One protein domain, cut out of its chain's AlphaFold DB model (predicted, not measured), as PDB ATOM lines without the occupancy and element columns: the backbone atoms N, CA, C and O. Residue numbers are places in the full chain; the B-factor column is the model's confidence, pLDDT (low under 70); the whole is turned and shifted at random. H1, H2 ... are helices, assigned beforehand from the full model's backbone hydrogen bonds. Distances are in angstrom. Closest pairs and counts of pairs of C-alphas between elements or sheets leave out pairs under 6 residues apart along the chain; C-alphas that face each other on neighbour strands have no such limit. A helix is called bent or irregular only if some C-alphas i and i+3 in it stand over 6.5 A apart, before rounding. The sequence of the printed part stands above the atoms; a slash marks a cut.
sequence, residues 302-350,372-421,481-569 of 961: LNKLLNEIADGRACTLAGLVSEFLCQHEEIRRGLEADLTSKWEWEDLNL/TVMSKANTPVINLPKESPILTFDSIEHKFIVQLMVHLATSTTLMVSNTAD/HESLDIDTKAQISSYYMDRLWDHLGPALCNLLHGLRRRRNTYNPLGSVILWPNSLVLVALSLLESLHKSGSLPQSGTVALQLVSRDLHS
ATOM      1  N   LEU A 302     -53.156 -25.220  -6.691       72.69
ATOM      2  CA  LEU A 302     -53.241 -24.262  -7.795       72.69
ATOM      3  C   LEU A 302     -51.869 -23.646  -8.123       72.69
ATOM      4  O   LEU A 302     -51.499 -23.564  -9.289       72.69
ATOM      5  N   ASN A 303     -51.074 -23.310  -7.102       73.81
ATOM      6  CA  ASN A 303     -49.730 -22.747  -7.274       73.81
ATOM      7  C   ASN A 303     -48.784 -23.700  -8.023       73.81
ATOM      8  O   ASN A 303     -48.066 -23.271  -8.923       73.81
ATOM      9  N   LYS A 304     -48.799 -25.001  -7.695       75.25
ATOM     10  CA  LYS A 304     -47.981 -26.007  -8.395       75.25
ATOM     11  C   LYS A 304     -48.395 -26.137  -9.860       75.25
ATOM     12  O   LYS A 304     -47.533 -26.152 -10.731       75.25
ATOM     13  N   LEU A 305     -49.700 -26.180 -10.130       77.31
ATOM     14  CA  LEU A 305     -50.223 -26.258 -11.493       77.31
ATOM     15  C   LEU A 305     -49.841 -25.018 -12.316       77.31
ATOM     16  O   LEU A 305     -49.334 -25.156 -13.425       77.31
ATOM     17  N   LEU A 306     -50.037 -23.816 -11.766       80.00
ATOM     18  CA  LEU A 306     -49.694 -22.564 -12.443       80.00
ATOM     19  C   LEU A 306     -48.190 -22.443 -12.711       80.00
ATOM     20  O   LEU A 306     -47.822 -22.005 -13.794       80.00
ATOM     21  N   ASN A 307     -47.332 -22.885 -11.786       78.50
ATOM     22  CA  ASN A 307     -45.880 -22.900 -11.992       78.50
ATOM     23  C   ASN A 307     -45.456 -23.835 -13.138       78.50
ATOM     24  O   ASN A 307     -44.656 -23.437 -13.977       78.50
ATOM     25  N   GLU A 308     -46.017 -25.045 -13.220       74.06
ATOM     26  CA  GLU A 308     -45.724 -25.987 -14.315       74.06
ATOM     27  C   GLU A 308     -46.204 -25.461 -15.678       74.06
ATOM     28  O   GLU A 308     -45.525 -25.614 -16.698       74.06
ATOM     29  N   ILE A 309     -47.368 -24.803 -15.707       80.06
ATOM     30  CA  ILE A 309     -47.879 -24.155 -16.921       80.06
ATOM     31  C   ILE A 309     -46.965 -22.988 -17.314       80.06
ATOM     32  O   ILE A 309     -46.581 -22.896 -18.482       80.06
ATOM     33  N   ALA A 310     -46.575 -22.152 -16.350       82.75
ATOM     34  CA  ALA A 310     -45.692 -21.011 -16.554       82.75
ATOM     35  C   ALA A 310     -44.314 -21.441 -17.089       82.75
ATOM     36  O   ALA A 310     -43.881 -20.896 -18.101       82.75
ATOM     37  N   ASP A 311     -43.666 -22.463 -16.508       79.38
ATOM     38  CA  ASP A 311     -42.402 -23.040 -17.017       79.38
ATOM     39  C   ASP A 311     -42.555 -23.518 -18.468       79.38
ATOM     40  O   ASP A 311     -41.728 -23.245 -19.344       79.38
ATOM     41  N   GLY A 312     -43.664 -24.196 -18.755       74.75
ATOM     42  CA  GLY A 312     -43.980 -24.681 -20.085       74.75
ATOM     43  C   GLY A 312     -44.163 -23.580 -21.139       74.75
ATOM     44  O   GLY A 312     -43.653 -23.686 -22.263       74.75
ATOM     45  N   ARG A 313     -44.901 -22.524 -20.794       83.12
ATOM     46  CA  ARG A 313     -45.155 -21.372 -21.673       83.12
ATOM     47  C   ARG A 313     -43.903 -20.506 -21.822       83.12
ATOM     48  O   ARG A 313     -43.578 -20.128 -22.947       83.12
ATOM     49  N   ALA A 314     -43.128 -20.322 -20.754       83.88
ATOM     50  CA  ALA A 314     -41.821 -19.667 -20.782       83.88
ATOM     51  C   ALA A 314     -40.828 -20.389 -21.709       83.88
ATOM     52  O   ALA A 314     -40.148 -19.738 -22.497       83.88
ATOM     53  N   CYS A 315     -40.805 -21.729 -21.717       80.56
ATOM     54  CA  CYS A 315     -40.010 -22.505 -22.681       80.56
ATOM     55  C   CYS A 315     -40.425 -22.254 -24.140       80.56
ATOM     56  O   CYS A 315     -39.580 -22.266 -25.033       80.56
ATOM     57  N   THR A 316     -41.717 -22.031 -24.390       80.50
ATOM     58  CA  THR A 316     -42.220 -21.713 -25.735       80.50
ATOM     59  C   THR A 316     -41.751 -20.322 -26.166       80.50
ATOM     60  O   THR A 316     -41.247 -20.166 -27.276       80.50
ATOM     61  N   LEU A 317     -41.834 -19.333 -25.270       84.25
ATOM     62  CA  LEU A 317     -41.316 -17.985 -25.512       84.25
ATOM     63  C   LEU A 317     -39.793 -17.975 -25.712       84.25
ATOM     64  O   LEU A 317     -39.305 -17.348 -26.648       84.25
ATOM     65  N   ALA A 318     -39.044 -18.719 -24.896       83.38
ATOM     66  CA  ALA A 318     -37.602 -18.897 -25.064       83.38
ATOM     67  C   ALA A 318     -37.251 -19.468 -26.449       83.38
ATOM     68  O   ALA A 318     -36.273 -19.047 -27.062       83.38
ATOM     69  N   GLY A 319     -38.076 -20.380 -26.975       80.12
ATOM     70  CA  GLY A 319     -37.966 -20.868 -28.349       80.12
ATOM     71  C   GLY A 319     -38.095 -19.772 -29.398       80.12
ATOM     72  O   GLY A 319     -37.248 -19.687 -30.277       80.12
ATOM     73  N   LEU A 320     -39.107 -18.911 -29.271       81.56
ATOM     74  CA  LEU A 320     -39.322 -17.783 -30.186       81.56
ATOM     75  C   LEU A 320     -38.158 -16.785 -30.148       81.56
ATOM     76  O   LEU A 320     -37.722 -16.307 -31.192       81.56
ATOM     77  N   VAL A 321     -37.626 -16.493 -28.957       83.38
ATOM     78  CA  VAL A 321     -36.449 -15.623 -28.801       83.38
ATOM     79  C   VAL A 321     -35.208 -16.269 -29.424       83.38
ATOM     80  O   VAL A 321     -34.461 -15.604 -30.133       83.38
ATOM     81  N   SER A 322     -34.997 -17.571 -29.218       82.62
ATOM     82  CA  SER A 322     -33.883 -18.293 -29.840       82.62
ATOM     83  C   SER A 322     -34.004 -18.369 -31.359       82.62
ATOM     84  O   SER A 322     -32.992 -18.279 -32.050       82.62
ATOM     85  N   GLU A 323     -35.212 -18.553 -31.885       81.19
ATOM     86  CA  GLU A 323     -35.477 -18.558 -33.321       81.19
ATOM     87  C   GLU A 323     -35.193 -17.181 -33.926       81.19
ATOM     88  O   GLU A 323     -34.495 -17.096 -34.934       81.19
ATOM     89  N   PHE A 324     -35.629 -16.110 -33.253       83.44
ATOM     90  CA  PHE A 324     -35.285 -14.739 -33.617       83.44
ATOM     91  C   PHE A 324     -33.769 -14.528 -33.685       83.44
ATOM     92  O   PHE A 324     -33.286 -13.996 -34.680       83.44
ATOM     93  N   LEU A 325     -33.012 -14.979 -32.675       80.06
ATOM     94  CA  LEU A 325     -31.549 -14.887 -32.699       80.06
ATOM     95  C   LEU A 325     -30.981 -15.632 -33.915       80.06
ATOM     96  O   LEU A 325     -30.243 -15.060 -34.710       80.06
ATOM     97  N   CYS A 326     -31.369 -16.890 -34.118       76.31
ATOM     98  CA  CYS A 326     -30.790 -17.718 -35.178       76.31
ATOM     99  C   CYS A 326     -31.145 -17.254 -36.598       76.31
ATOM    100  O   CYS A 326     -30.378 -17.502 -37.526       76.31
ATOM    101  N   GLN A 327     -32.299 -16.613 -36.783       78.31
ATOM    102  CA  GLN A 327     -32.748 -16.091 -38.077       78.31
ATOM    103  C   GLN A 327     -32.271 -14.656 -38.338       78.31
ATOM    104  O   GLN A 327     -32.444 -14.154 -39.451       78.31
ATOM    105  N   HIS A 328     -31.669 -13.988 -37.348       79.56
ATOM    106  CA  HIS A 328     -31.213 -12.614 -37.501       79.56
ATOM    107  C   HIS A 328     -30.064 -12.516 -38.514       79.56
ATOM    108  O   HIS A 328     -29.119 -13.309 -38.505       79.56
ATOM    109  N   GLU A 329     -30.119 -11.500 -39.376       75.25
ATOM    110  CA  GLU A 329     -29.192 -11.352 -40.500       75.25
ATOM    111  C   GLU A 329     -27.725 -11.233 -40.057       75.25
ATOM    112  O   GLU A 329     -26.831 -11.724 -40.739       75.25
ATOM    113  N   GLU A 330     -27.471 -10.622 -38.898       70.25
ATOM    114  CA  GLU A 330     -26.122 -10.479 -38.332       70.25
ATOM    115  C   GLU A 330     -25.515 -11.811 -37.882       70.25
ATOM    116  O   GLU A 330     -24.324 -12.027 -38.087       70.25
ATOM    117  N   ILE A 331     -26.324 -12.730 -37.343       72.81
ATOM    118  CA  ILE A 331     -25.857 -14.074 -36.974       72.81
ATOM    119  C   ILE A 331     -25.578 -14.891 -38.240       72.81
ATOM    120  O   ILE A 331     -24.545 -15.553 -38.322       72.81
ATOM    121  N   ARG A 332     -26.428 -14.774 -39.272       71.81
ATOM    122  CA  ARG A 332     -26.186 -15.397 -40.585       71.81
ATOM    123  C   ARG A 332     -24.907 -14.868 -41.248       71.81
ATOM    124  O   ARG A 332     -24.121 -15.656 -41.756       71.81
ATOM    125  N   ARG A 333     -24.677 -13.551 -41.203       68.56
ATOM    126  CA  ARG A 333     -23.439 -12.925 -41.697       68.56
ATOM    127  C   ARG A 333     -22.213 -13.354 -40.885       68.56
ATOM    128  O   ARG A 333     -21.177 -13.621 -41.482       68.56
ATOM    129  N   GLY A 334     -22.334 -13.469 -39.560       65.19
ATOM    130  CA  GLY A 334     -21.270 -13.979 -38.687       65.19
ATOM    131  C   GLY A 334     -20.861 -15.411 -39.039       65.19
ATOM    132  O   GLY A 334     -19.681 -15.677 -39.235       65.19
ATOM    133  N   LEU A 335     -21.838 -16.299 -39.256       67.88
ATOM    134  CA  LEU A 335     -21.610 -17.676 -39.724       67.88
ATOM    135  C   LEU A 335     -20.871 -17.744 -41.072       67.88
ATOM    136  O   LEU A 335     -20.097 -18.671 -41.293       67.88
ATOM    137  N   GLU A 336     -21.106 -16.782 -41.968       63.41
ATOM    138  CA  GLU A 336     -20.447 -16.701 -43.281       63.41
ATOM    139  C   GLU A 336     -19.033 -16.083 -43.202       63.41
ATOM    140  O   GLU A 336     -18.166 -16.444 -43.996       63.41
ATOM    141  N   ALA A 337     -18.776 -15.184 -42.241       58.47
ATOM    142  CA  ALA A 337     -17.517 -14.442 -42.099       58.47
ATOM    143  C   ALA A 337     -16.469 -15.115 -41.179       58.47
ATOM    144  O   ALA A 337     -15.261 -14.942 -41.385       58.47
ATOM    145  N   ASP A 338     -16.908 -15.918 -40.202       52.16
ATOM    146  CA  ASP A 338     -16.091 -16.482 -39.108       52.16
ATOM    147  C   ASP A 338     -15.007 -17.494 -39.518       52.16
ATOM    148  O   ASP A 338     -14.233 -17.957 -38.680       52.16
ATOM    149  N   LEU A 339     -14.868 -17.801 -40.809       48.47
ATOM    150  CA  LEU A 339     -13.709 -18.543 -41.311       48.47
ATOM    151  C   LEU A 339     -12.448 -17.667 -41.460       48.47
ATOM    152  O   LEU A 339     -11.386 -18.210 -41.764       48.47
ATOM    153  N   THR A 340     -12.525 -16.337 -41.273       41.75
ATOM    154  CA  THR A 340     -11.422 -15.434 -41.675       41.75
ATOM    155  C   THR A 340     -11.020 -14.313 -40.704       41.75
ATOM    156  O   THR A 340      -9.870 -13.876 -40.776       41.75
ATOM    157  N   SER A 341     -11.868 -13.850 -39.777       47.03
ATOM    158  CA  SER A 341     -11.535 -12.702 -38.908       47.03
ATOM    159  C   SER A 341     -11.074 -13.107 -37.504       47.03
ATOM    160  O   SER A 341     -11.800 -13.776 -36.769       47.03
ATOM    161  N   LYS A 342      -9.884 -12.649 -37.093       52.03
ATOM    162  CA  LYS A 342      -9.438 -12.696 -35.691       52.03
ATOM    163  C   LYS A 342     -10.089 -11.548 -34.930       52.03
ATOM    164  O   LYS A 342      -9.878 -10.394 -35.279       52.03
ATOM    165  N   TRP A 343     -10.870 -11.882 -33.914       58.31
ATOM    166  CA  TRP A 343     -11.503 -10.909 -33.033       58.31
ATOM    167  C   TRP A 343     -10.572 -10.518 -31.872       58.31
ATOM    168  O   TRP A 343      -9.939 -11.396 -31.275       58.31
ATOM    169  N   GLU A 344     -10.516  -9.224 -31.539       57.09
ATOM    170  CA  GLU A 344      -9.758  -8.673 -30.410       57.09
ATOM    171  C   GLU A 344     -10.705  -8.060 -29.361       57.09
ATOM    172  O   GLU A 344     -11.661  -7.358 -29.681       57.09
ATOM    173  N   TRP A 345     -10.432  -8.314 -28.075       59.97
ATOM    174  CA  TRP A 345     -11.248  -7.826 -26.949       59.97
ATOM    175  C   TRP A 345     -11.346  -6.292 -26.870       59.97
ATOM    176  O   TRP A 345     -12.282  -5.772 -26.262       59.97
ATOM    177  N   GLU A 346     -10.405  -5.572 -27.485       51.19
ATOM    178  CA  GLU A 346     -10.379  -4.105 -27.544       51.19
ATOM    179  C   GLU A 346     -11.559  -3.528 -28.351       51.19
ATOM    180  O   GLU A 346     -12.010  -2.417 -28.069       51.19
ATOM    181  N   ASP A 347     -12.151  -4.302 -29.267       44.25
ATOM    182  CA  ASP A 347     -13.313  -3.879 -30.062       44.25
ATOM    183  C   ASP A 347     -14.621  -3.841 -29.250       44.25
ATOM    184  O   ASP A 347     -15.597  -3.203 -29.652       44.25
ATOM    185  N   LEU A 348     -14.656  -4.476 -28.071       48.41
ATOM    186  CA  LEU A 348     -15.838  -4.498 -27.204       48.41
ATOM    187  C   LEU A 348     -16.029  -3.211 -26.379       48.41
ATOM    188  O   LEU A 348     -16.978  -3.141 -25.606       48.41
ATOM    189  N   ASN A 349     -15.132  -2.223 -26.506       41.34
ATOM    190  CA  ASN A 349     -15.013  -1.014 -25.677       41.34
ATOM    191  C   ASN A 349     -16.259  -0.623 -24.848       41.34
ATOM    192  O   ASN A 349     -17.110   0.171 -25.261       41.34
ATOM    193  N   LEU A 350     -16.281  -1.126 -23.612       39.59
ATOM    194  CA  LEU A 350     -17.108  -0.676 -22.497       39.59
ATOM    195  C   LEU A 350     -16.491   0.598 -21.902       39.59
ATOM    196  O   LEU A 350     -15.807   0.561 -20.879       39.59
ATOM    197  N   THR A 372     -20.210  -1.557 -30.768       36.69
ATOM    198  CA  THR A 372     -19.772  -1.316 -29.386       36.69
ATOM    199  C   THR A 372     -20.886  -1.692 -28.406       36.69
ATOM    200  O   THR A 372     -21.941  -1.053 -28.348       36.69
ATOM    201  N   VAL A 373     -20.657  -2.749 -27.629       41.97
ATOM    202  CA  VAL A 373     -21.600  -3.262 -26.634       41.97
ATOM    203  C   VAL A 373     -21.479  -2.396 -25.373       41.97
ATOM    204  O   VAL A 373     -20.451  -2.349 -24.713       41.97
ATOM    205  N   MET A 374     -22.559  -1.667 -25.069       40.72
ATOM    206  CA  MET A 374     -22.781  -0.853 -23.859       40.72
ATOM    207  C   MET A 374     -22.172   0.565 -23.749       40.72
ATOM    208  O   MET A 374     -22.007   1.067 -22.638       40.72
ATOM    209  N   SER A 375     -22.015   1.314 -24.844       35.62
ATOM    210  CA  SER A 375     -22.162   2.781 -24.740       35.62
ATOM    211  C   SER A 375     -23.651   3.142 -24.779       35.62
ATOM    212  O   SER A 375     -24.376   2.707 -25.677       35.62
ATOM    213  N   LYS A 376     -24.128   3.950 -23.819       38.25
ATOM    214  CA  LYS A 376     -25.518   4.466 -23.755       38.25
ATOM    215  C   LYS A 376     -25.993   5.123 -25.065       38.25
ATOM    216  O   LYS A 376     -27.199   5.269 -25.232       38.25
ATOM    217  N   ALA A 377     -25.078   5.520 -25.953       36.09
ATOM    218  CA  ALA A 377     -25.381   6.292 -27.153       36.09
ATOM    219  C   ALA A 377     -25.495   5.474 -28.458       36.09
ATOM    220  O   ALA A 377     -26.121   5.967 -29.389       36.09
ATOM    221  N   ASN A 378     -24.940   4.252 -28.548       42.84
ATOM    222  CA  ASN A 378     -24.637   3.646 -29.862       42.84
ATOM    223  C   ASN A 378     -25.182   2.228 -30.133       42.84
ATOM    224  O   ASN A 378     -24.915   1.692 -31.205       42.84
ATOM    225  N   THR A 379     -25.950   1.594 -29.238       46.00
ATOM    226  CA  THR A 379     -26.590   0.308 -29.593       46.00
ATOM    227  C   THR A 379     -27.822   0.549 -30.472       46.00
ATOM    228  O   THR A 379     -28.769   1.170 -29.976       46.00
ATOM    229  N   PRO A 380     -27.860   0.064 -31.728       51.88
ATOM    230  CA  PRO A 380     -29.031   0.207 -32.583       51.88
ATOM    231  C   PRO A 380     -30.209  -0.546 -31.964       51.88
ATOM    232  O   PRO A 380     -30.118  -1.733 -31.638       51.88
ATOM    233  N   VAL A 381     -31.320   0.162 -31.761       58.44
ATOM    234  CA  VAL A 381     -32.563  -0.435 -31.269       58.44
ATOM    235  C   VAL A 381     -33.165  -1.255 -32.403       58.44
ATOM    236  O   VAL A 381     -33.469  -0.722 -33.471       58.44
ATOM    237  N   ILE A 382     -33.325  -2.557 -32.180       66.19
ATOM    238  CA  ILE A 382     -33.967  -3.441 -33.150       66.19
ATOM    239  C   ILE A 382     -35.464  -3.144 -33.134       66.19
ATOM    240  O   ILE A 382     -36.131  -3.327 -32.115       66.19
ATOM    241  N   ASN A 383     -35.995  -2.711 -34.276       62.25
ATOM    242  CA  ASN A 383     -37.431  -2.572 -34.476       62.25
ATOM    243  C   ASN A 383     -37.994  -3.918 -34.932       62.25
ATOM    244  O   ASN A 383     -37.845  -4.304 -36.092       62.25
ATOM    245  N   LEU A 384     -38.636  -4.642 -34.016       67.81
ATOM    246  CA  LEU A 384     -39.353  -5.866 -34.363       67.81
ATOM    247  C   LEU A 384     -40.549  -5.542 -35.285       67.81
ATOM    248  O   LEU A 384     -41.218  -4.522 -35.089       67.81
ATOM    249  N   PRO A 385     -40.873  -6.404 -36.269       69.12
ATOM    250  CA  PRO A 385     -42.088  -6.262 -37.069       69.12
ATOM    251  C   PRO A 385     -43.331  -6.221 -36.172       69.12
ATOM    252  O   PRO A 385     -43.407  -6.967 -35.192       69.12
ATOM    253  N   LYS A 386     -44.336  -5.409 -36.534       60.62
ATOM    254  CA  LYS A 386     -45.596  -5.266 -35.766       60.62
ATOM    255  C   LYS A 386     -46.345  -6.594 -35.554       60.62
ATOM    256  O   LYS A 386     -47.106  -6.707 -34.603       60.62
ATOM    257  N   GLU A 387     -46.108  -7.588 -36.409       60.44
ATOM    258  CA  GLU A 387     -46.700  -8.934 -36.339       60.44
ATOM    259  C   GLU A 387     -45.802  -9.970 -35.639       60.44
ATOM    260  O   GLU A 387     -46.105 -11.163 -35.647       60.44
ATOM    261  N   SER A 388     -44.680  -9.556 -35.041       71.50
ATOM    262  CA  SER A 388     -43.756 -10.513 -34.429       71.50
ATOM    263  C   SER A 388     -44.414 -11.283 -33.269       71.50
ATOM    264  O   SER A 388     -45.128 -10.704 -32.435       71.50
ATOM    265  N   PRO A 389     -44.160 -12.600 -33.165       71.88
ATOM    266  CA  PRO A 389     -44.756 -13.438 -32.127       71.88
ATOM    267  C   PRO A 389     -44.252 -13.076 -30.723       71.88
ATOM    268  O   PRO A 389     -44.916 -13.408 -29.749       71.88
ATOM    269  N   ILE A 390     -43.120 -12.368 -30.611       77.31
ATOM    270  CA  ILE A 390     -42.547 -11.890 -29.343       77.31
ATOM    271  C   ILE A 390     -43.351 -10.699 -28.792       77.31
ATOM    272  O   ILE A 390     -43.687 -10.701 -27.611       77.31
ATOM    273  N   LEU A 391     -43.723  -9.727 -29.639       75.31
ATOM    274  CA  LEU A 391     -44.511  -8.549 -29.231       75.31
ATOM    275  C   LEU A 391     -45.950  -8.908 -28.844       75.31
ATOM    276  O   LEU A 391     -46.541  -8.301 -27.955       75.31
ATOM    277  N   THR A 392     -46.535  -9.892 -29.528       77.56
ATOM    278  CA  THR A 392     -47.928 -10.295 -29.292       77.56
ATOM    279  C   THR A 392     -48.073 -11.292 -28.139       77.56
ATOM    280  O   THR A 392     -49.186 -11.438 -27.620       77.56
ATOM    281  N   PHE A 393     -46.973 -11.927 -27.701       81.44
ATOM    282  CA  PHE A 393     -46.973 -13.004 -26.708       81.44
ATOM    283  C   PHE A 393     -47.621 -12.595 -25.386       81.44
ATOM    284  O   PHE A 393     -48.493 -13.307 -24.904       81.44
ATOM    285  N   ASP A 394     -47.260 -11.432 -24.841       81.69
ATOM    286  CA  ASP A 394     -47.790 -10.939 -23.564       81.69
ATOM    287  C   ASP A 394     -49.324 -10.793 -23.597       81.69
ATOM    288  O   ASP A 394     -50.043 -11.308 -22.741       81.69
ATOM    289  N   SER A 395     -49.858 -10.210 -24.678       81.00
ATOM    290  CA  SER A 395     -51.308 -10.057 -24.861       81.00
ATOM    291  C   SER A 395     -52.039 -11.395 -25.042       81.00
ATOM    292  O   SER A 395     -53.180 -11.560 -24.600       81.00
ATOM    293  N   ILE A 396     -51.395 -12.360 -25.708       82.56
ATOM    294  CA  ILE A 396     -51.928 -13.710 -25.918       82.56
ATOM    295  C   ILE A 396     -51.944 -14.457 -24.586       82.56
ATOM    296  O   ILE A 396     -52.917 -15.148 -24.285       82.56
ATOM    297  N   GLU A 397     -50.905 -14.285 -23.781       84.69
ATOM    298  CA  GLU A 397     -50.743 -14.948 -22.497       84.69
ATOM    299  C   GLU A 397     -51.737 -14.431 -21.456       84.69
ATOM    300  O   GLU A 397     -52.397 -15.225 -20.786       84.69
ATOM    301  N   HIS A 398     -51.958 -13.115 -21.411       81.88
ATOM    302  CA  HIS A 398     -53.019 -12.519 -20.602       81.88
ATOM    303  C   HIS A 398     -54.411 -13.056 -20.975       81.88
ATOM    304  O   HIS A 398     -55.216 -13.371 -20.100       81.88
ATOM    305  N   LYS A 399     -54.707 -13.227 -22.271       81.44
ATOM    306  CA  LYS A 399     -55.971 -13.847 -22.714       81.44
ATOM    307  C   LYS A 399     -56.046 -15.325 -22.331       81.44
ATOM    308  O   LYS A 399     -57.112 -15.794 -21.931       81.44
ATOM    309  N   PHE A 400     -54.932 -16.043 -22.440       83.12
ATOM    310  CA  PHE A 400     -54.833 -17.453 -22.088       83.12
ATOM    311  C   PHE A 400     -55.111 -17.686 -20.600       83.12
ATOM    312  O   PHE A 400     -55.982 -18.494 -20.284       83.12
ATOM    313  N   ILE A 401     -54.453 -16.955 -19.692       81.62
ATOM    314  CA  ILE A 401     -54.655 -17.143 -18.249       81.62
ATOM    315  C   ILE A 401     -56.085 -16.793 -17.833       81.62
ATOM    316  O   ILE A 401     -56.699 -17.538 -17.075       81.62
ATOM    317  N   VAL A 402     -56.681 -15.738 -18.402       78.88
ATOM    318  CA  VAL A 402     -58.086 -15.383 -18.141       78.88
ATOM    319  C   VAL A 402     -59.030 -16.504 -18.588       78.88
ATOM    320  O   VAL A 402     -59.933 -16.885 -17.843       78.88
ATOM    321  N   GLN A 403     -58.809 -17.085 -19.770       76.25
ATOM    322  CA  GLN A 403     -59.600 -18.220 -20.252       76.25
ATOM    323  C   GLN A 403     -59.381 -19.480 -19.410       76.25
ATOM    324  O   GLN A 403     -60.351 -20.163 -19.084       76.25
ATOM    325  N   LEU A 404     -58.141 -19.779 -19.028       77.38
ATOM    326  CA  LEU A 404     -57.802 -20.913 -18.174       77.38
ATOM    327  C   LEU A 404     -58.501 -20.795 -16.812       77.38
ATOM    328  O   LEU A 404     -59.129 -21.751 -16.356       77.38
ATOM    329  N   MET A 405     -58.484 -19.604 -16.209       74.94
ATOM    330  CA  MET A 405     -59.131 -19.330 -14.926       74.94
ATOM    331  C   MET A 405     -60.650 -19.500 -14.979       74.94
ATOM    332  O   MET A 405     -61.221 -20.036 -14.034       74.94
ATOM    333  N   VAL A 406     -61.317 -19.127 -16.078       72.38
ATOM    334  CA  VAL A 406     -62.766 -19.368 -16.251       72.38
ATOM    335  C   VAL A 406     -63.108 -20.861 -16.175       72.38
ATOM    336  O   VAL A 406     -64.162 -21.222 -15.659       72.38
ATOM    337  N   HIS A 407     -62.218 -21.735 -16.648       68.50
ATOM    338  CA  HIS A 407     -62.449 -23.178 -16.649       68.50
ATOM    339  C   HIS A 407     -61.984 -23.854 -15.346       68.50
ATOM    340  O   HIS A 407     -62.680 -24.737 -14.845       68.50
ATOM    341  N   LEU A 408     -60.860 -23.422 -14.758       67.81
ATOM    342  CA  LEU A 408     -60.335 -23.957 -13.491       67.81
ATOM    343  C   LEU A 408     -61.133 -23.508 -12.256       67.81
ATOM    344  O   LEU A 408     -61.198 -24.251 -11.280       67.81
ATOM    345  N   ALA A 409     -61.812 -22.355 -12.314       61.22
ATOM    346  CA  ALA A 409     -62.685 -21.852 -11.244       61.22
ATOM    347  C   ALA A 409     -63.871 -22.777 -10.908       61.22
ATOM    348  O   ALA A 409     -64.559 -22.562  -9.917       61.22
ATOM    349  N   THR A 410     -64.118 -23.805 -11.723       62.84
ATOM    350  CA  THR A 410     -65.174 -24.802 -11.494       62.84
ATOM    351  C   THR A 410     -64.811 -25.859 -10.444       62.84
ATOM    352  O   THR A 410     -65.711 -26.549  -9.964       62.84
ATOM    353  N   SER A 411     -63.530 -25.993 -10.071       60.50
ATOM    354  CA  SER A 411     -63.061 -26.948  -9.058       60.50
ATOM    355  C   SER A 411     -62.926 -26.284  -7.685       60.50
ATOM    356  O   SER A 411     -62.090 -25.402  -7.477       60.50
ATOM    357  N   THR A 412     -63.698 -26.774  -6.715       60.81
ATOM    358  CA  THR A 412     -63.747 -26.217  -5.352       60.81
ATOM    359  C   THR A 412     -62.469 -26.476  -4.541       60.81
ATOM    360  O   THR A 412     -61.996 -25.585  -3.839       60.81
ATOM    361  N   THR A 413     -61.840 -27.646  -4.682       59.03
ATOM    362  CA  THR A 413     -60.650 -28.038  -3.895       59.03
ATOM    363  C   THR A 413     -59.388 -27.272  -4.297       59.03
ATOM    364  O   THR A 413     -58.621 -26.836  -3.439       59.03
ATOM    365  N   LEU A 414     -59.205 -27.021  -5.599       62.16
ATOM    366  CA  LEU A 414     -58.117 -26.177  -6.111       62.16
ATOM    367  C   LEU A 414     -58.173 -24.750  -5.546       62.16
ATOM    368  O   LEU A 414     -57.133 -24.196  -5.195       62.16
ATOM    369  N   MET A 415     -59.374 -24.181  -5.403       61.03
ATOM    370  CA  MET A 415     -59.560 -22.811  -4.918       61.03
ATOM    371  C   MET A 415     -59.505 -22.692  -3.387       61.03
ATOM    372  O   MET A 415     -58.957 -21.715  -2.881       61.03
ATOM    373  N   VAL A 416     -60.000 -23.687  -2.636       56.12
ATOM    374  CA  VAL A 416     -59.942 -23.696  -1.157       56.12
ATOM    375  C   VAL A 416     -58.499 -23.780  -0.648       56.12
ATOM    376  O   VAL A 416     -58.157 -23.072   0.300       56.12
ATOM    377  N   SER A 417     -57.615 -24.522  -1.332       50.06
ATOM    378  CA  SER A 417     -56.180 -24.581  -0.992       50.06
ATOM    379  C   SER A 417     -55.474 -23.213  -1.025       50.06
ATOM    380  O   SER A 417     -54.471 -23.021  -0.345       50.06
ATOM    381  N   ASN A 418     -56.036 -22.232  -1.741       43.81
ATOM    382  CA  ASN A 418     -55.513 -20.868  -1.830       43.81
ATOM    383  C   ASN A 418     -55.919 -19.983  -0.627       43.81
ATOM    384  O   ASN A 418     -55.317 -18.943  -0.373       43.81
ATOM    385  N   THR A 419     -56.945 -20.375   0.141       39.94
ATOM    386  CA  THR A 419     -57.430 -19.583   1.289       39.94
ATOM    387  C   THR A 419     -56.594 -19.776   2.555       39.94
ATOM    388  O   THR A 419     -56.486 -18.839   3.346       39.94
ATOM    389  N   ALA A 420     -55.935 -20.930   2.716       37.28
ATOM    390  CA  ALA A 420     -54.984 -21.179   3.804       37.28
ATOM    391  C   ALA A 420     -53.676 -20.369   3.645       37.28
ATOM    392  O   ALA A 420     -53.098 -19.934   4.641       37.28
ATOM    393  N   ASP A 421     -53.271 -20.073   2.403       40.81
ATOM    394  CA  ASP A 421     -52.069 -19.291   2.060       40.81
ATOM    395  C   ASP A 421     -52.286 -17.759   2.066       40.81
ATOM    396  O   ASP A 421     -51.359 -16.987   1.803       40.81
ATOM    397  N   HIS A 481     -71.354 -22.276  -8.347       43.53
ATOM    398  CA  HIS A 481     -71.131 -21.370  -9.479       43.53
ATOM    399  C   HIS A 481     -70.964 -19.920  -8.993       43.53
ATOM    400  O   HIS A 481     -71.438 -18.987  -9.635       43.53
ATOM    401  N   GLU A 482     -70.305 -19.704  -7.853       46.31
ATOM    402  CA  GLU A 482     -69.890 -18.360  -7.475       46.31
ATOM    403  C   GLU A 482     -68.668 -18.016  -8.318       46.31
ATOM    404  O   GLU A 482     -67.582 -18.582  -8.173       46.31
ATOM    405  N   SER A 483     -68.870 -17.129  -9.290       52.97
ATOM    406  CA  SER A 483     -67.777 -16.585 -10.075       52.97
ATOM    407  C   SER A 483     -66.765 -15.963  -9.118       52.97
ATOM    408  O   SER A 483     -67.116 -15.019  -8.416       52.97
ATOM    409  N   LEU A 484     -65.529 -16.474  -9.112       61.69
ATOM    410  CA  LEU A 484     -64.429 -15.869  -8.356       61.69
ATOM    411  C   LEU A 484     -64.427 -14.351  -8.552       61.69
ATOM    412  O   LEU A 484     -64.579 -13.879  -9.690       61.69
ATOM    413  N   ASP A 485     -64.244 -13.634  -7.446       67.62
ATOM    414  CA  ASP A 485     -64.184 -12.179  -7.425       67.62
ATOM    415  C   ASP A 485     -63.119 -11.673  -8.410       67.62
ATOM    416  O   ASP A 485     -62.072 -12.311  -8.602       67.62
ATOM    417  N   ILE A 486     -63.403 -10.552  -9.066       71.88
ATOM    418  CA  ILE A 486     -62.568  -9.972 -10.125       71.88
ATOM    419  C   ILE A 486     -61.149  -9.728  -9.593       71.88
ATOM    420  O   ILE A 486     -60.176 -10.066 -10.273       71.88
ATOM    421  N   ASP A 487     -61.035  -9.283  -8.342       72.94
ATOM    422  CA  ASP A 487     -59.761  -9.017  -7.671       72.94
ATOM    423  C   ASP A 487     -58.938 -10.293  -7.449       72.94
ATOM    424  O   ASP A 487     -57.732 -10.321  -7.700       72.94
ATOM    425  N   THR A 488     -59.582 -11.400  -7.069       73.31
ATOM    426  CA  THR A 488     -58.887 -12.687  -6.892       73.31
ATOM    427  C   THR A 488     -58.389 -13.264  -8.218       73.31
ATOM    428  O   THR A 488     -57.284 -13.805  -8.285       73.31
ATOM    429  N   LYS A 489     -59.152 -13.098  -9.309       71.94
ATOM    430  CA  LYS A 489     -58.711 -13.484 -10.660       71.94
ATOM    431  C   LYS A 489     -57.529 -12.637 -11.124       71.94
ATOM    432  O   LYS A 489     -56.609 -13.180 -11.740       71.94
ATOM    433  N   ALA A 490     -57.535 -11.340 -10.820       76.50
ATOM    434  CA  ALA A 490     -56.438 -10.434 -11.143       76.50
ATOM    435  C   ALA A 490     -55.154 -10.806 -10.379       76.50
ATOM    436  O   ALA A 490     -54.094 -10.910 -10.994       76.50
ATOM    437  N   GLN A 491     -55.251 -11.110  -9.081       79.06
ATOM    438  CA  GLN A 491     -54.111 -11.542  -8.261       79.06
ATOM    439  C   GLN A 491     -53.493 -12.857  -8.753       79.06
ATOM    440  O   GLN A 491     -52.276 -12.945  -8.904       79.06
ATOM    441  N   ILE A 492     -54.317 -13.865  -9.063       79.44
ATOM    442  CA  ILE A 492     -53.835 -15.153  -9.590       79.44
ATOM    443  C   ILE A 492     -53.193 -14.972 -10.971       79.44
ATOM    444  O   ILE A 492     -52.155 -15.570 -11.256       79.44
ATOM    445  N   SER A 493     -53.774 -14.115 -11.817       81.25
ATOM    446  CA  SER A 493     -53.203 -13.797 -13.129       81.25
ATOM    447  C   SER A 493     -51.860 -13.075 -12.998       81.25
ATOM    448  O   SER A 493     -50.923 -13.420 -13.710       81.25
ATOM    449  N   SER A 494     -51.730 -12.134 -12.058       81.69
ATOM    450  CA  SER A 494     -50.458 -11.456 -11.768       81.69
ATOM    451  C   SER A 494     -49.399 -12.438 -11.270       81.69
ATOM    452  O   SER A 494     -48.290 -12.445 -11.789       81.69
ATOM    453  N   TYR A 495     -49.756 -13.320 -10.328       82.69
ATOM    454  CA  TYR A 495     -48.856 -14.361  -9.826       82.69
ATOM    455  C   TYR A 495     -48.354 -15.275 -10.950       82.69
ATOM    456  O   TYR A 495     -47.165 -15.578 -11.029       82.69
ATOM    457  N   TYR A 496     -49.255 -15.694 -11.842       86.00
ATOM    458  CA  TYR A 496     -48.901 -16.503 -13.002       86.00
ATOM    459  C   TYR A 496     -47.930 -15.776 -13.941       86.00
ATOM    460  O   TYR A 496     -46.924 -16.360 -14.343       86.00
ATOM    461  N   MET A 497     -48.205 -14.509 -14.268       84.38
ATOM    462  CA  MET A 497     -47.345 -13.717 -15.153       84.38
ATOM    463  C   MET A 497     -45.958 -13.499 -14.541       84.38
ATOM    464  O   MET A 497     -44.963 -13.704 -15.233       84.38
ATOM    465  N   ASP A 498     -45.867 -13.174 -13.248       83.44
ATOM    466  CA  ASP A 498     -44.582 -13.041 -12.548       83.44
ATOM    467  C   ASP A 498     -43.766 -14.336 -12.642       83.44
ATOM    468  O   ASP A 498     -42.598 -14.322 -13.035       83.44
ATOM    469  N   ARG A 499     -44.407 -15.484 -12.389       83.44
ATOM    470  CA  ARG A 499     -43.763 -16.795 -12.516       83.44
ATOM    471  C   ARG A 499     -43.350 -17.104 -13.947       83.44
ATOM    472  O   ARG A 499     -42.273 -17.656 -14.143       83.44
ATOM    473  N   LEU A 500     -44.150 -16.761 -14.948       86.12
ATOM    474  CA  LEU A 500     -43.793 -16.968 -16.351       86.12
ATOM    475  C   LEU A 500     -42.515 -16.209 -16.724       86.12
ATOM    476  O   LEU A 500     -41.620 -16.782 -17.350       86.12
ATOM    477  N   TRP A 501     -42.400 -14.952 -16.297       86.00
ATOM    478  CA  TRP A 501     -41.216 -14.139 -16.561       86.00
ATOM    479  C   TRP A 501     -39.991 -14.602 -15.764       86.00
ATOM    480  O   TRP A 501     -38.895 -14.632 -16.324       86.00
ATOM    481  N   ASP A 502     -40.168 -15.065 -14.523       82.06
ATOM    482  CA  ASP A 502     -39.093 -15.674 -13.725       82.06
ATOM    483  C   ASP A 502     -38.504 -16.926 -14.406       82.06
ATOM    484  O   ASP A 502     -37.287 -17.131 -14.397       82.06
ATOM    485  N   HIS A 503     -39.344 -17.758 -15.035       82.00
ATOM    486  CA  HIS A 503     -38.902 -18.979 -15.723       82.00
ATOM    487  C   HIS A 503     -38.294 -18.722 -17.113       82.00
ATOM    488  O   HIS A 503     -37.585 -19.590 -17.629       82.00
ATOM    489  N   LEU A 504     -38.512 -17.550 -17.726       85.31
ATOM    490  CA  LEU A 504     -38.017 -17.239 -19.075       85.31
ATOM    491  C   LEU A 504     -36.487 -17.289 -19.169       85.31
ATOM    492  O   LEU A 504     -35.953 -17.911 -20.087       85.31
ATOM    493  N   GLY A 505     -35.783 -16.658 -18.225       81.94
ATOM    494  CA  GLY A 505     -34.316 -16.611 -18.217       81.94
ATOM    495  C   GLY A 505     -33.690 -18.011 -18.155       81.94
ATOM    496  O   GLY A 505     -32.970 -18.394 -19.080       81.94
ATOM    497  N   PRO A 506     -34.018 -18.828 -17.132       81.00
ATOM    498  CA  PRO A 506     -33.566 -20.214 -17.041       81.00
ATOM    499  C   PRO A 506     -33.957 -21.063 -18.256       81.00
ATOM    500  O   PRO A 506     -33.160 -21.882 -18.713       81.00
ATOM    501  N   ALA A 507     -35.165 -20.886 -18.803       81.06
ATOM    502  CA  ALA A 507     -35.602 -21.614 -19.990       81.06
ATOM    503  C   ALA A 507     -34.746 -21.278 -21.222       81.06
ATOM    504  O   ALA A 507     -34.336 -22.194 -21.940       81.06
ATOM    505  N   LEU A 508     -34.427 -19.998 -21.436       83.94
ATOM    506  CA  LEU A 508     -33.585 -19.551 -22.545       83.94
ATOM    507  C   LEU A 508     -32.128 -20.000 -22.374       83.94
ATOM    508  O   LEU A 508     -31.570 -20.566 -23.310       83.94
ATOM    509  N   CYS A 509     -31.540 -19.868 -21.180       82.50
ATOM    510  CA  CYS A 509     -30.203 -20.402 -20.883       82.50
ATOM    511  C   CYS A 509     -30.123 -21.914 -21.138       82.50
ATOM    512  O   CYS A 509     -29.188 -22.380 -21.789       82.50
ATOM    513  N   ASN A 510     -31.113 -22.686 -20.677       80.31
ATOM    514  CA  ASN A 510     -31.160 -24.138 -20.877       80.31
ATOM    515  C   ASN A 510     -31.271 -24.536 -22.352       80.31
ATOM    516  O   ASN A 510     -30.710 -25.558 -22.757       80.31
ATOM    517  N   LEU A 511     -32.005 -23.751 -23.142       79.38
ATOM    518  CA  LEU A 511     -32.150 -23.956 -24.578       79.38
ATOM    519  C   LEU A 511     -30.843 -23.637 -25.311       79.38
ATOM    520  O   LEU A 511     -30.374 -24.454 -26.100       79.38
ATOM    521  N   LEU A 512     -30.227 -22.496 -24.995       81.50
ATOM    522  CA  LEU A 512     -28.954 -22.059 -25.563       81.50
ATOM    523  C   LEU A 512     -27.816 -23.043 -25.245       81.50
ATOM    524  O   LEU A 512     -27.077 -23.441 -26.140       81.50
ATOM    525  N   HIS A 513     -27.715 -23.527 -24.005       76.12
ATOM    526  CA  HIS A 513     -26.694 -24.506 -23.606       76.12
ATOM    527  C   HIS A 513     -27.008 -25.943 -24.059       76.12
ATOM    528  O   HIS A 513     -26.131 -26.808 -24.011       76.12
ATOM    529  N   GLY A 514     -28.230 -26.223 -24.526       68.44
ATOM    530  CA  GLY A 514     -28.648 -27.551 -24.986       68.44
ATOM    531  C   GLY A 514     -28.937 -28.562 -23.866       68.44
ATOM    532  O   GLY A 514     -29.003 -29.763 -24.132       68.44
ATOM    533  N   LEU A 515     -29.127 -28.101 -22.624       54.41
ATOM    534  CA  LEU A 515     -29.307 -28.947 -21.433       54.41
ATOM    535  C   LEU A 515     -30.728 -29.524 -21.300       54.41
ATOM    536  O   LEU A 515     -30.924 -30.541 -20.636       54.41
ATOM    537  N   ARG A 516     -31.733 -28.928 -21.961       53.00
ATOM    538  CA  ARG A 516     -33.134 -29.386 -21.906       53.00
ATOM    539  C   ARG A 516     -33.626 -29.775 -23.305       53.00
ATOM    540  O   ARG A 516     -34.071 -28.938 -24.080       53.00
ATOM    541  N   ARG A 517     -33.590 -31.073 -23.635       49.75
ATOM    542  CA  ARG A 517     -34.166 -31.613 -24.886       49.75
ATOM    543  C   ARG A 517     -35.699 -31.698 -24.793       49.75
ATOM    544  O   ARG A 517     -36.247 -32.771 -24.547       49.75
ATOM    545  N   ARG A 518     -36.416 -30.590 -25.013       52.25
ATOM    546  CA  ARG A 518     -37.856 -30.612 -25.352       52.25
ATOM    547  C   ARG A 518     -38.013 -30.276 -26.842       52.25
ATOM    548  O   ARG A 518     -37.608 -29.213 -27.283       52.25
ATOM    549  N   ARG A 519     -38.596 -31.193 -27.627       44.53
ATOM    550  CA  ARG A 519     -38.632 -31.151 -29.109       44.53
ATOM    551  C   ARG A 519     -39.317 -29.940 -29.760       44.53
ATOM    552  O   ARG A 519     -39.225 -29.819 -30.974       44.53
ATOM    553  N   ASN A 520     -40.019 -29.083 -29.024       45.44
ATOM    554  CA  ASN A 520     -40.724 -27.964 -29.659       45.44
ATOM    555  C   ASN A 520     -39.826 -26.756 -29.933       45.44
ATOM    556  O   ASN A 520     -40.246 -25.866 -30.661       45.44
ATOM    557  N   THR A 521     -38.611 -26.721 -29.385       51.84
ATOM    558  CA  THR A 521     -37.704 -25.587 -29.540       51.84
ATOM    559  C   THR A 521     -36.284 -26.113 -29.753       51.84
ATOM    560  O   THR A 521     -35.594 -26.533 -28.827       51.84
ATOM    561  N   TYR A 522     -35.870 -26.182 -31.019       56.09
ATOM    562  CA  TYR A 522     -34.501 -26.539 -31.381       56.09
ATOM    563  C   TYR A 522     -33.706 -25.258 -31.581       56.09
ATOM    564  O   TYR A 522     -34.153 -24.377 -32.308       56.09
ATOM    565  N   ASN A 523     -32.520 -25.183 -30.980       66.19
ATOM    566  CA  ASN A 523     -31.524 -24.220 -31.418       66.19
ATOM    567  C   ASN A 523     -30.875 -24.777 -32.702       66.19
ATOM    568  O   ASN A 523     -30.152 -25.777 -32.606       66.19
ATOM    569  N   PRO A 524     -31.142 -24.211 -33.896       65.88
ATOM    570  CA  PRO A 524     -30.590 -24.720 -35.153       65.88
ATOM    571  C   PRO A 524     -29.057 -24.655 -35.193       65.88
ATOM    572  O   PRO A 524     -28.442 -25.423 -35.927       65.88
ATOM    573  N   LEU A 525     -28.441 -23.792 -34.379       71.12
ATOM    574  CA  LEU A 525     -26.991 -23.605 -34.302       71.12
ATOM    575  C   LEU A 525     -26.312 -24.503 -33.252       71.12
ATOM    576  O   LEU A 525     -25.105 -24.412 -33.052       71.12
ATOM    577  N   GLY A 526     -27.057 -25.370 -32.559       75.69
ATOM    578  CA  GLY A 526     -26.508 -26.238 -31.513       75.69
ATOM    579  C   GLY A 526     -26.252 -25.522 -30.181       75.69
ATOM    580  O   GLY A 526     -26.810 -24.464 -29.914       75.69
ATOM    581  N   SER A 527     -25.458 -26.144 -29.302       82.06
ATOM    582  CA  SER A 527     -25.135 -25.577 -27.983       82.06
ATOM    583  C   SER A 527     -24.211 -24.366 -28.116       82.06
ATOM    584  O   SER A 527     -23.230 -24.438 -28.854       82.06
ATOM    585  N   VAL A 528     -24.467 -23.309 -27.337       80.88
ATOM    586  CA  VAL A 528     -23.631 -22.093 -27.265       80.88
ATOM    587  C   VAL A 528     -22.164 -22.398 -26.949       80.88
ATOM    588  O   VAL A 528     -21.286 -21.679 -27.402       80.88
ATOM    589  N   ILE A 529     -21.877 -23.507 -26.262       78.56
ATOM    590  CA  ILE A 529     -20.502 -23.949 -25.961       78.56
ATOM    591  C   ILE A 529     -19.678 -24.181 -27.241       78.56
ATOM    592  O   ILE A 529     -18.454 -24.103 -27.217       78.56
ATOM    593  N   LEU A 530     -20.344 -24.492 -28.355       79.69
ATOM    594  CA  LEU A 530     -19.718 -24.742 -29.653       79.69
ATOM    595  C   LEU A 530     -19.723 -23.508 -30.562       79.69
ATOM    596  O   LEU A 530     -19.247 -23.589 -31.693       79.69
ATOM    597  N   TRP A 531     -20.298 -22.392 -30.114       81.31
ATOM    598  CA  TRP A 531     -20.369 -21.178 -30.914       81.31
ATOM    599  C   TRP A 531     -19.015 -20.461 -30.919       81.31
ATOM    600  O   TRP A 531     -18.343 -20.411 -29.885       81.31
ATOM    601  N   PRO A 532     -18.603 -19.874 -32.055       78.56
ATOM    602  CA  PRO A 532     -17.436 -19.004 -32.079       78.56
ATOM    603  C   PRO A 532     -17.694 -17.736 -31.250       78.56
ATOM    604  O   PRO A 532     -18.832 -17.277 -31.112       78.56
ATOM    605  N   ASN A 533     -16.623 -17.156 -30.701       78.19
ATOM    606  CA  ASN A 533     -16.688 -16.002 -29.794       78.19
ATOM    607  C   ASN A 533     -17.443 -14.806 -30.401       78.19
ATOM    608  O   ASN A 533     -18.264 -14.178 -29.737       78.19
ATOM    609  N   SER A 534     -17.198 -14.528 -31.676       74.56
ATOM    610  CA  SER A 534     -17.877 -13.520 -32.500       74.56
ATOM    611  C   SER A 534     -19.390 -13.729 -32.563       74.56
ATOM    612  O   SER A 534     -20.152 -12.780 -32.394       74.56
ATOM    613  N   LEU A 535     -19.855 -14.966 -32.727       78.06
ATOM    614  CA  LEU A 535     -21.284 -15.272 -32.776       78.06
ATOM    615  C   LEU A 535     -21.956 -15.111 -31.406       78.06
ATOM    616  O   LEU A 535     -23.068 -14.586 -31.326       78.06
ATOM    617  N   VAL A 536     -21.272 -15.482 -30.319       81.31
ATOM    618  CA  VAL A 536     -21.757 -15.225 -28.949       81.31
ATOM    619  C   VAL A 536     -21.885 -13.720 -28.688       81.31
ATOM    620  O   VAL A 536     -22.856 -13.289 -28.069       81.31
ATOM    621  N   LEU A 537     -20.961 -12.907 -29.206       76.50
ATOM    622  CA  LEU A 537     -21.013 -11.447 -29.100       76.50
ATOM    623  C   LEU A 537     -22.178 -10.823 -29.853       76.50
ATOM    624  O   LEU A 537     -22.864  -9.961 -29.305       76.50
ATOM    625  N   VAL A 538     -22.438 -11.281 -31.074       76.94
ATOM    626  CA  VAL A 538     -23.615 -10.840 -31.827       76.94
ATOM    627  C   VAL A 538     -24.891 -11.251 -31.085       76.94
ATOM    628  O   VAL A 538     -25.810 -10.453 -30.933       76.94
ATOM    629  N   ALA A 539     -24.959 -12.467 -30.537       81.94
ATOM    630  CA  ALA A 539     -26.112 -12.881 -29.738       81.94
ATOM    631  C   ALA A 539     -26.302 -12.001 -28.485       81.94
ATOM    632  O   ALA A 539     -27.428 -11.615 -28.166       81.94
ATOM    633  N   LEU A 540     -25.208 -11.636 -27.807       80.50
ATOM    634  CA  LEU A 540     -25.211 -10.704 -26.679       80.50
ATOM    635  C   LEU A 540     -25.749  -9.325 -27.070       80.50
ATOM    636  O   LEU A 540     -26.648  -8.816 -26.397       80.50
ATOM    637  N   SER A 541     -25.257  -8.745 -28.168       75.44
ATOM    638  CA  SER A 541     -25.702  -7.428 -28.633       75.44
ATOM    639  C   SER A 541     -27.176  -7.431 -29.030       75.44
ATOM    640  O   SER A 541     -27.904  -6.505 -28.683       75.44
ATOM    641  N   LEU A 542     -27.652  -8.494 -29.687       78.62
ATOM    642  CA  LEU A 542     -29.058  -8.630 -30.068       78.62
ATOM    643  C   LEU A 542     -29.977  -8.740 -28.846       78.62
ATOM    644  O   LEU A 542     -31.021  -8.087 -28.808       78.62
ATOM    645  N   LEU A 543     -29.590  -9.511 -27.827       81.25
ATOM    646  CA  LEU A 543     -30.349  -9.614 -26.576       81.25
ATOM    647  C   LEU A 543     -30.385  -8.283 -25.813       81.25
ATOM    648  O   LEU A 543     -31.431  -7.908 -25.279       81.25
ATOM    649  N   GLU A 544     -29.283  -7.533 -25.798       75.38
ATOM    650  CA  GLU A 544     -29.252  -6.196 -25.202       75.38
ATOM    651  C   GLU A 544     -30.086  -5.174 -25.980       75.38
ATOM    652  O   GLU A 544     -30.768  -4.340 -25.376       75.38
ATOM    653  N   SER A 545     -30.072  -5.233 -27.311       75.12
ATOM    654  CA  SER A 545     -30.919  -4.388 -28.150       75.12
ATOM    655  C   SER A 545     -32.400  -4.725 -27.977       75.12
ATOM    656  O   SER A 545     -33.220  -3.812 -27.867       75.12
ATOM    657  N   LEU A 546     -32.756  -6.009 -27.862       76.12
ATOM    658  CA  LEU A 546     -34.113  -6.441 -27.509       76.12
ATOM    659  C   LEU A 546     -34.524  -5.921 -26.131       76.12
ATOM    660  O   LEU A 546     -35.618  -5.377 -25.989       76.12
ATOM    661  N   HIS A 547     -33.643  -6.018 -25.136       74.81
ATOM    662  CA  HIS A 547     -33.871  -5.447 -23.812       74.81
ATOM    663  C   HIS A 547     -34.161  -3.935 -23.881       74.81
ATOM    664  O   HIS A 547     -35.126  -3.461 -23.282       74.81
ATOM    665  N   LYS A 548     -33.368  -3.178 -24.650       71.44
ATOM    666  CA  LYS A 548     -33.512  -1.718 -24.803       71.44
ATOM    667  C   LYS A 548     -34.729  -1.296 -25.624       71.44
ATOM    668  O   LYS A 548     -35.215  -0.186 -25.437       71.44
ATOM    669  N   SER A 549     -35.228  -2.160 -26.506       72.81
ATOM    670  CA  SER A 549     -36.386  -1.860 -27.358       72.81
ATOM    671  C   SER A 549     -37.705  -1.704 -26.592       72.81
ATOM    672  O   SER A 549     -38.663  -1.176 -27.145       72.81
ATOM    673  N   GLY A 550     -37.785  -2.172 -25.337       69.19
ATOM    674  CA  GLY A 550     -39.033  -2.161 -24.563       69.19
ATOM    675  C   GLY A 550     -40.106  -3.114 -25.104       69.19
ATOM    676  O   GLY A 550     -41.267  -3.004 -24.731       69.19
ATOM    677  N   SER A 551     -39.725  -4.058 -25.973       73.06
ATOM    678  CA  SER A 551     -40.636  -5.016 -26.621       73.06
ATOM    679  C   SER A 551     -41.254  -6.047 -25.667       73.06
ATOM    680  O   SER A 551     -42.179  -6.759 -26.049       73.06
ATOM    681  N   LEU A 552     -40.730  -6.160 -24.446       78.69
ATOM    682  CA  LEU A 552     -41.206  -7.070 -23.407       78.69
ATOM    683  C   LEU A 552     -41.557  -6.279 -22.139       78.69
ATOM    684  O   LEU A 552     -40.951  -5.231 -21.895       78.69
ATOM    685  N   PRO A 553     -42.464  -6.794 -21.288       80.31
ATOM    686  CA  PRO A 553     -42.727  -6.223 -19.971       80.31
ATOM    687  C   PRO A 553     -41.459  -6.144 -19.118       80.31
ATOM    688  O   PRO A 553     -40.515  -6.914 -19.318       80.31
ATOM    689  N   GLN A 554     -41.451  -5.270 -18.108       77.12
ATOM    690  CA  GLN A 554     -40.290  -5.051 -17.236       77.12
ATOM    691  C   GLN A 554     -39.716  -6.366 -16.673       77.12
ATOM    692  O   GLN A 554     -38.507  -6.581 -16.748       77.12
ATOM    693  N   SER A 555     -40.560  -7.294 -16.216       76.69
ATOM    694  CA  SER A 555     -40.128  -8.615 -15.733       76.69
ATOM    695  C   SER A 555     -39.438  -9.456 -16.822       76.69
ATOM    696  O   SER A 555     -38.402 -10.070 -16.570       76.69
ATOM    697  N   GLY A 556     -39.927  -9.413 -18.066       76.06
ATOM    698  CA  GLY A 556     -39.278 -10.056 -19.214       76.06
ATOM    699  C   GLY A 556     -37.947  -9.402 -19.596       76.06
ATOM    700  O   GLY A 556     -36.988 -10.093 -19.940       76.06
ATOM    701  N   THR A 557     -37.836  -8.077 -19.460       78.56
ATOM    702  CA  THR A 557     -36.570  -7.369 -19.699       78.56
ATOM    703  C   THR A 557     -35.487  -7.742 -18.683       78.56
ATOM    704  O   THR A 557     -34.322  -7.843 -19.069       78.56
ATOM    705  N   VAL A 558     -35.857  -7.999 -17.421       76.31
ATOM    706  CA  VAL A 558     -34.944  -8.504 -16.378       76.31
ATOM    707  C   VAL A 558     -34.486  -9.925 -16.711       76.31
ATOM    708  O   VAL A 558     -33.298 -10.223 -16.610       76.31
ATOM    709  N   ALA A 559     -35.393 -10.787 -17.179       79.75
ATOM    710  CA  ALA A 559     -35.045 -12.141 -17.603       79.75
ATOM    711  C   ALA A 559     -34.035 -12.153 -18.767       79.75
ATOM    712  O   ALA A 559     -33.064 -12.906 -18.718       79.75
ATOM    713  N   LEU A 560     -34.203 -11.283 -19.773       81.25
ATOM    714  CA  LEU A 560     -33.228 -11.146 -20.865       81.25
ATOM    715  C   LEU A 560     -31.867 -10.651 -20.375       81.25
ATOM    716  O   LEU A 560     -30.843 -11.186 -20.793       81.25
ATOM    717  N   GLN A 561     -31.841  -9.683 -19.452       77.94
ATOM    718  CA  GLN A 561     -30.586  -9.241 -18.843       77.94
ATOM    719  C   GLN A 561     -29.863 -10.403 -18.161       77.94
ATOM    720  O   GLN A 561     -28.660 -10.538 -18.339       77.94
ATOM    721  N   LEU A 562     -30.559 -11.272 -17.419       77.25
ATOM    722  CA  LEU A 562     -29.933 -12.442 -16.790       77.25
ATOM    723  C   LEU A 562     -29.271 -13.377 -17.813       77.25
ATOM    724  O   LEU A 562     -28.172 -13.865 -17.559       77.25
ATOM    725  N   VAL A 563     -29.888 -13.565 -18.979       81.94
ATOM    726  CA  VAL A 563     -29.331 -14.392 -20.062       81.94
ATOM    727  C   VAL A 563     -28.122 -13.717 -20.712       81.94
ATOM    728  O   VAL A 563     -27.099 -14.369 -20.907       81.94
ATOM    729  N   SER A 564     -28.175 -12.405 -20.978       81.50
ATOM    730  CA  SER A 564     -27.011 -11.651 -21.471       81.50
ATOM    731  C   SER A 564     -25.823 -11.743 -20.506       81.50
ATOM    732  O   SER A 564     -24.677 -11.873 -20.923       81.50
ATOM    733  N   ARG A 565     -26.080 -11.739 -19.195       78.44
ATOM    734  CA  ARG A 565     -25.032 -11.887 -18.171       78.44
ATOM    735  C   ARG A 565     -24.375 -13.259 -18.208       78.44
ATOM    736  O   ARG A 565     -23.153 -13.353 -18.112       78.44
ATOM    737  N   ASP A 566     -25.185 -14.304 -18.324       80.00
ATOM    738  CA  ASP A 566     -24.718 -15.686 -18.413       80.00
ATOM    739  C   ASP A 566     -23.862 -15.901 -19.671       80.00
ATOM    740  O   ASP A 566     -22.746 -16.415 -19.584       80.00
ATOM    741  N   LEU A 567     -24.316 -15.386 -20.816       82.31
ATOM    742  CA  LEU A 567     -23.571 -15.424 -22.074       82.31
ATOM    743  C   LEU A 567     -22.258 -14.630 -22.016       82.31
ATOM    744  O   LEU A 567     -21.239 -15.121 -22.495       82.31
ATOM    745  N   HIS A 568     -22.237 -13.448 -21.390       81.19
ATOM    746  CA  HIS A 568     -21.004 -12.667 -21.235       81.19
ATOM    747  C   HIS A 568     -20.027 -13.400 -20.303       81.19
ATOM    748  O   HIS A 568     -18.863 -13.580 -20.645       81.19
ATOM    749  N   SER A 569     -20.509 -13.951 -19.181       81.88
ATOM    750  CA  SER A 569     -19.693 -14.791 -18.293       81.88
ATOM    751  C   SER A 569     -19.147 -16.029 -19.008       81.88
ATOM    752  O   SER A 569     -18.004 -16.431 -18.787       81.88
TER     753      SER A 569
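What this domain is: This is residues 302 to 350, 372 to 421 and 481 to 569 of the 961 residues of the protein "Predicted protein" of Nematostella vectensis (UniProt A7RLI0). An elongated helical body is built round two long helices, H1 and the bent H6, which cross at a slant, H6 touching H1 with both of its arms. H4 packs on both of them toward one end; toward the other end the helical hairpin of H7 and H8 packs through H8 on H6, with H2 on the far side of H7, while short H5 and H3 lie near opposite ends of the length. The printed part has 188 residues, with eight named helices in the order H1 to H8 and no named strand; its class is all helix, with the packing part aligned and part crossed. The whole is only just loose, close to compact, with a radius of gyration of the C-alphas of 19.4 A, and spans 68 by 35 by 30 A.

How they stand to each other: H1, residues 302 to 327, is one of two hubs; the other is H6, residues 486 to 513. By its hydrogen bonds H6 was assigned as one helix, but it is bent, with C-alphas 502 and 505 6.6 A apart, and its arms H6a, residues 486 to 502, and H6b, residues 505 to 513, stand at a shallow tilt of 30 degrees. H1 touches H6a, closest at the C-alphas of Ala 310 and Leu 500, 4.5 A, at a steep tilt of 48 degrees, the same way. H1 touches H6b too, closest at the C-alphas of Ala 318 and Leu 508, 4.8 A, also at a steep tilt of 48 degrees. H2, residues 329 to 337, touches H7, residues 533 to 548, closest at the C-alphas of Gly 334 and Leu 535, 6.1 A, at a shallow tilt of 10 degrees, opposite ways. H3, residues 345 to 348, touches no helix. H4, residues 389 to 408, touches H1 with residues 389 to 393 alone, closest at the C-alphas of Leu 320 and Ile 390, 6.8 A. H4 touches H6a with residues 398 to 405 alone, closest at the C-alphas of Ile 401 and Ser 493, 6.3 A. H5, residues 412 to 421, touches H1 at residue 302 alone, where the C-alphas of Leu 302 and Leu 414 are 5.5 A apart, the closest of the two. H7 and H8, residues 554 to 569, form a hairpin, closest at the C-alphas of His 547 and Thr 557, 5.3 A. H8 touches H6b, closest at the C-alphas of Gly 505 and Ala 559, 4.6 A, and H6a, closest at those of Trp 501 and Gly 556, 5.2 A. H1 and H8 are apart. Each O i to N i+4 pair is within hydrogen-bond range in H1, H2, H6a, H6b, H7 and H8; H4 has 14 of 16, H5 has 2 of 6 beside 3 of 7 O i to N i+3 pairs, and H3 is too short for such a pair.

Where its parts are: H1 begins at C-alpha 302, (-53.241, -24.262, -7.795), and is 37.5 A long from first to last C-alpha. H4 is 26.5 A long, with a kink of 34 degrees near residue 396, and is only just irregular, C-alphas 391 and 394 being 7.0 A apart. H6a is 24.4 A long, beginning at C-alpha 486, (-62.568, -9.972, -10.125). H7 is 22.6 A long and H8 22.8 A, ending at C-alpha 569, (-19.693, -14.791, -18.293).

The domain as a whole: The two C-alphas farthest apart, those of Thr 340 and His 481, are 68.1 A apart. Residues 351 to 371 and 422 to 480 are not printed; the gaps across these cuts are 7.4 A and 22.4 A between C-alphas. The link from H6 to H7, residues 514 to 532, is long. Mean pLDDT of the printed part is 70.2, and 66 residues are under 70, among them 333 to 350, 372 to 387 and 407 to 421.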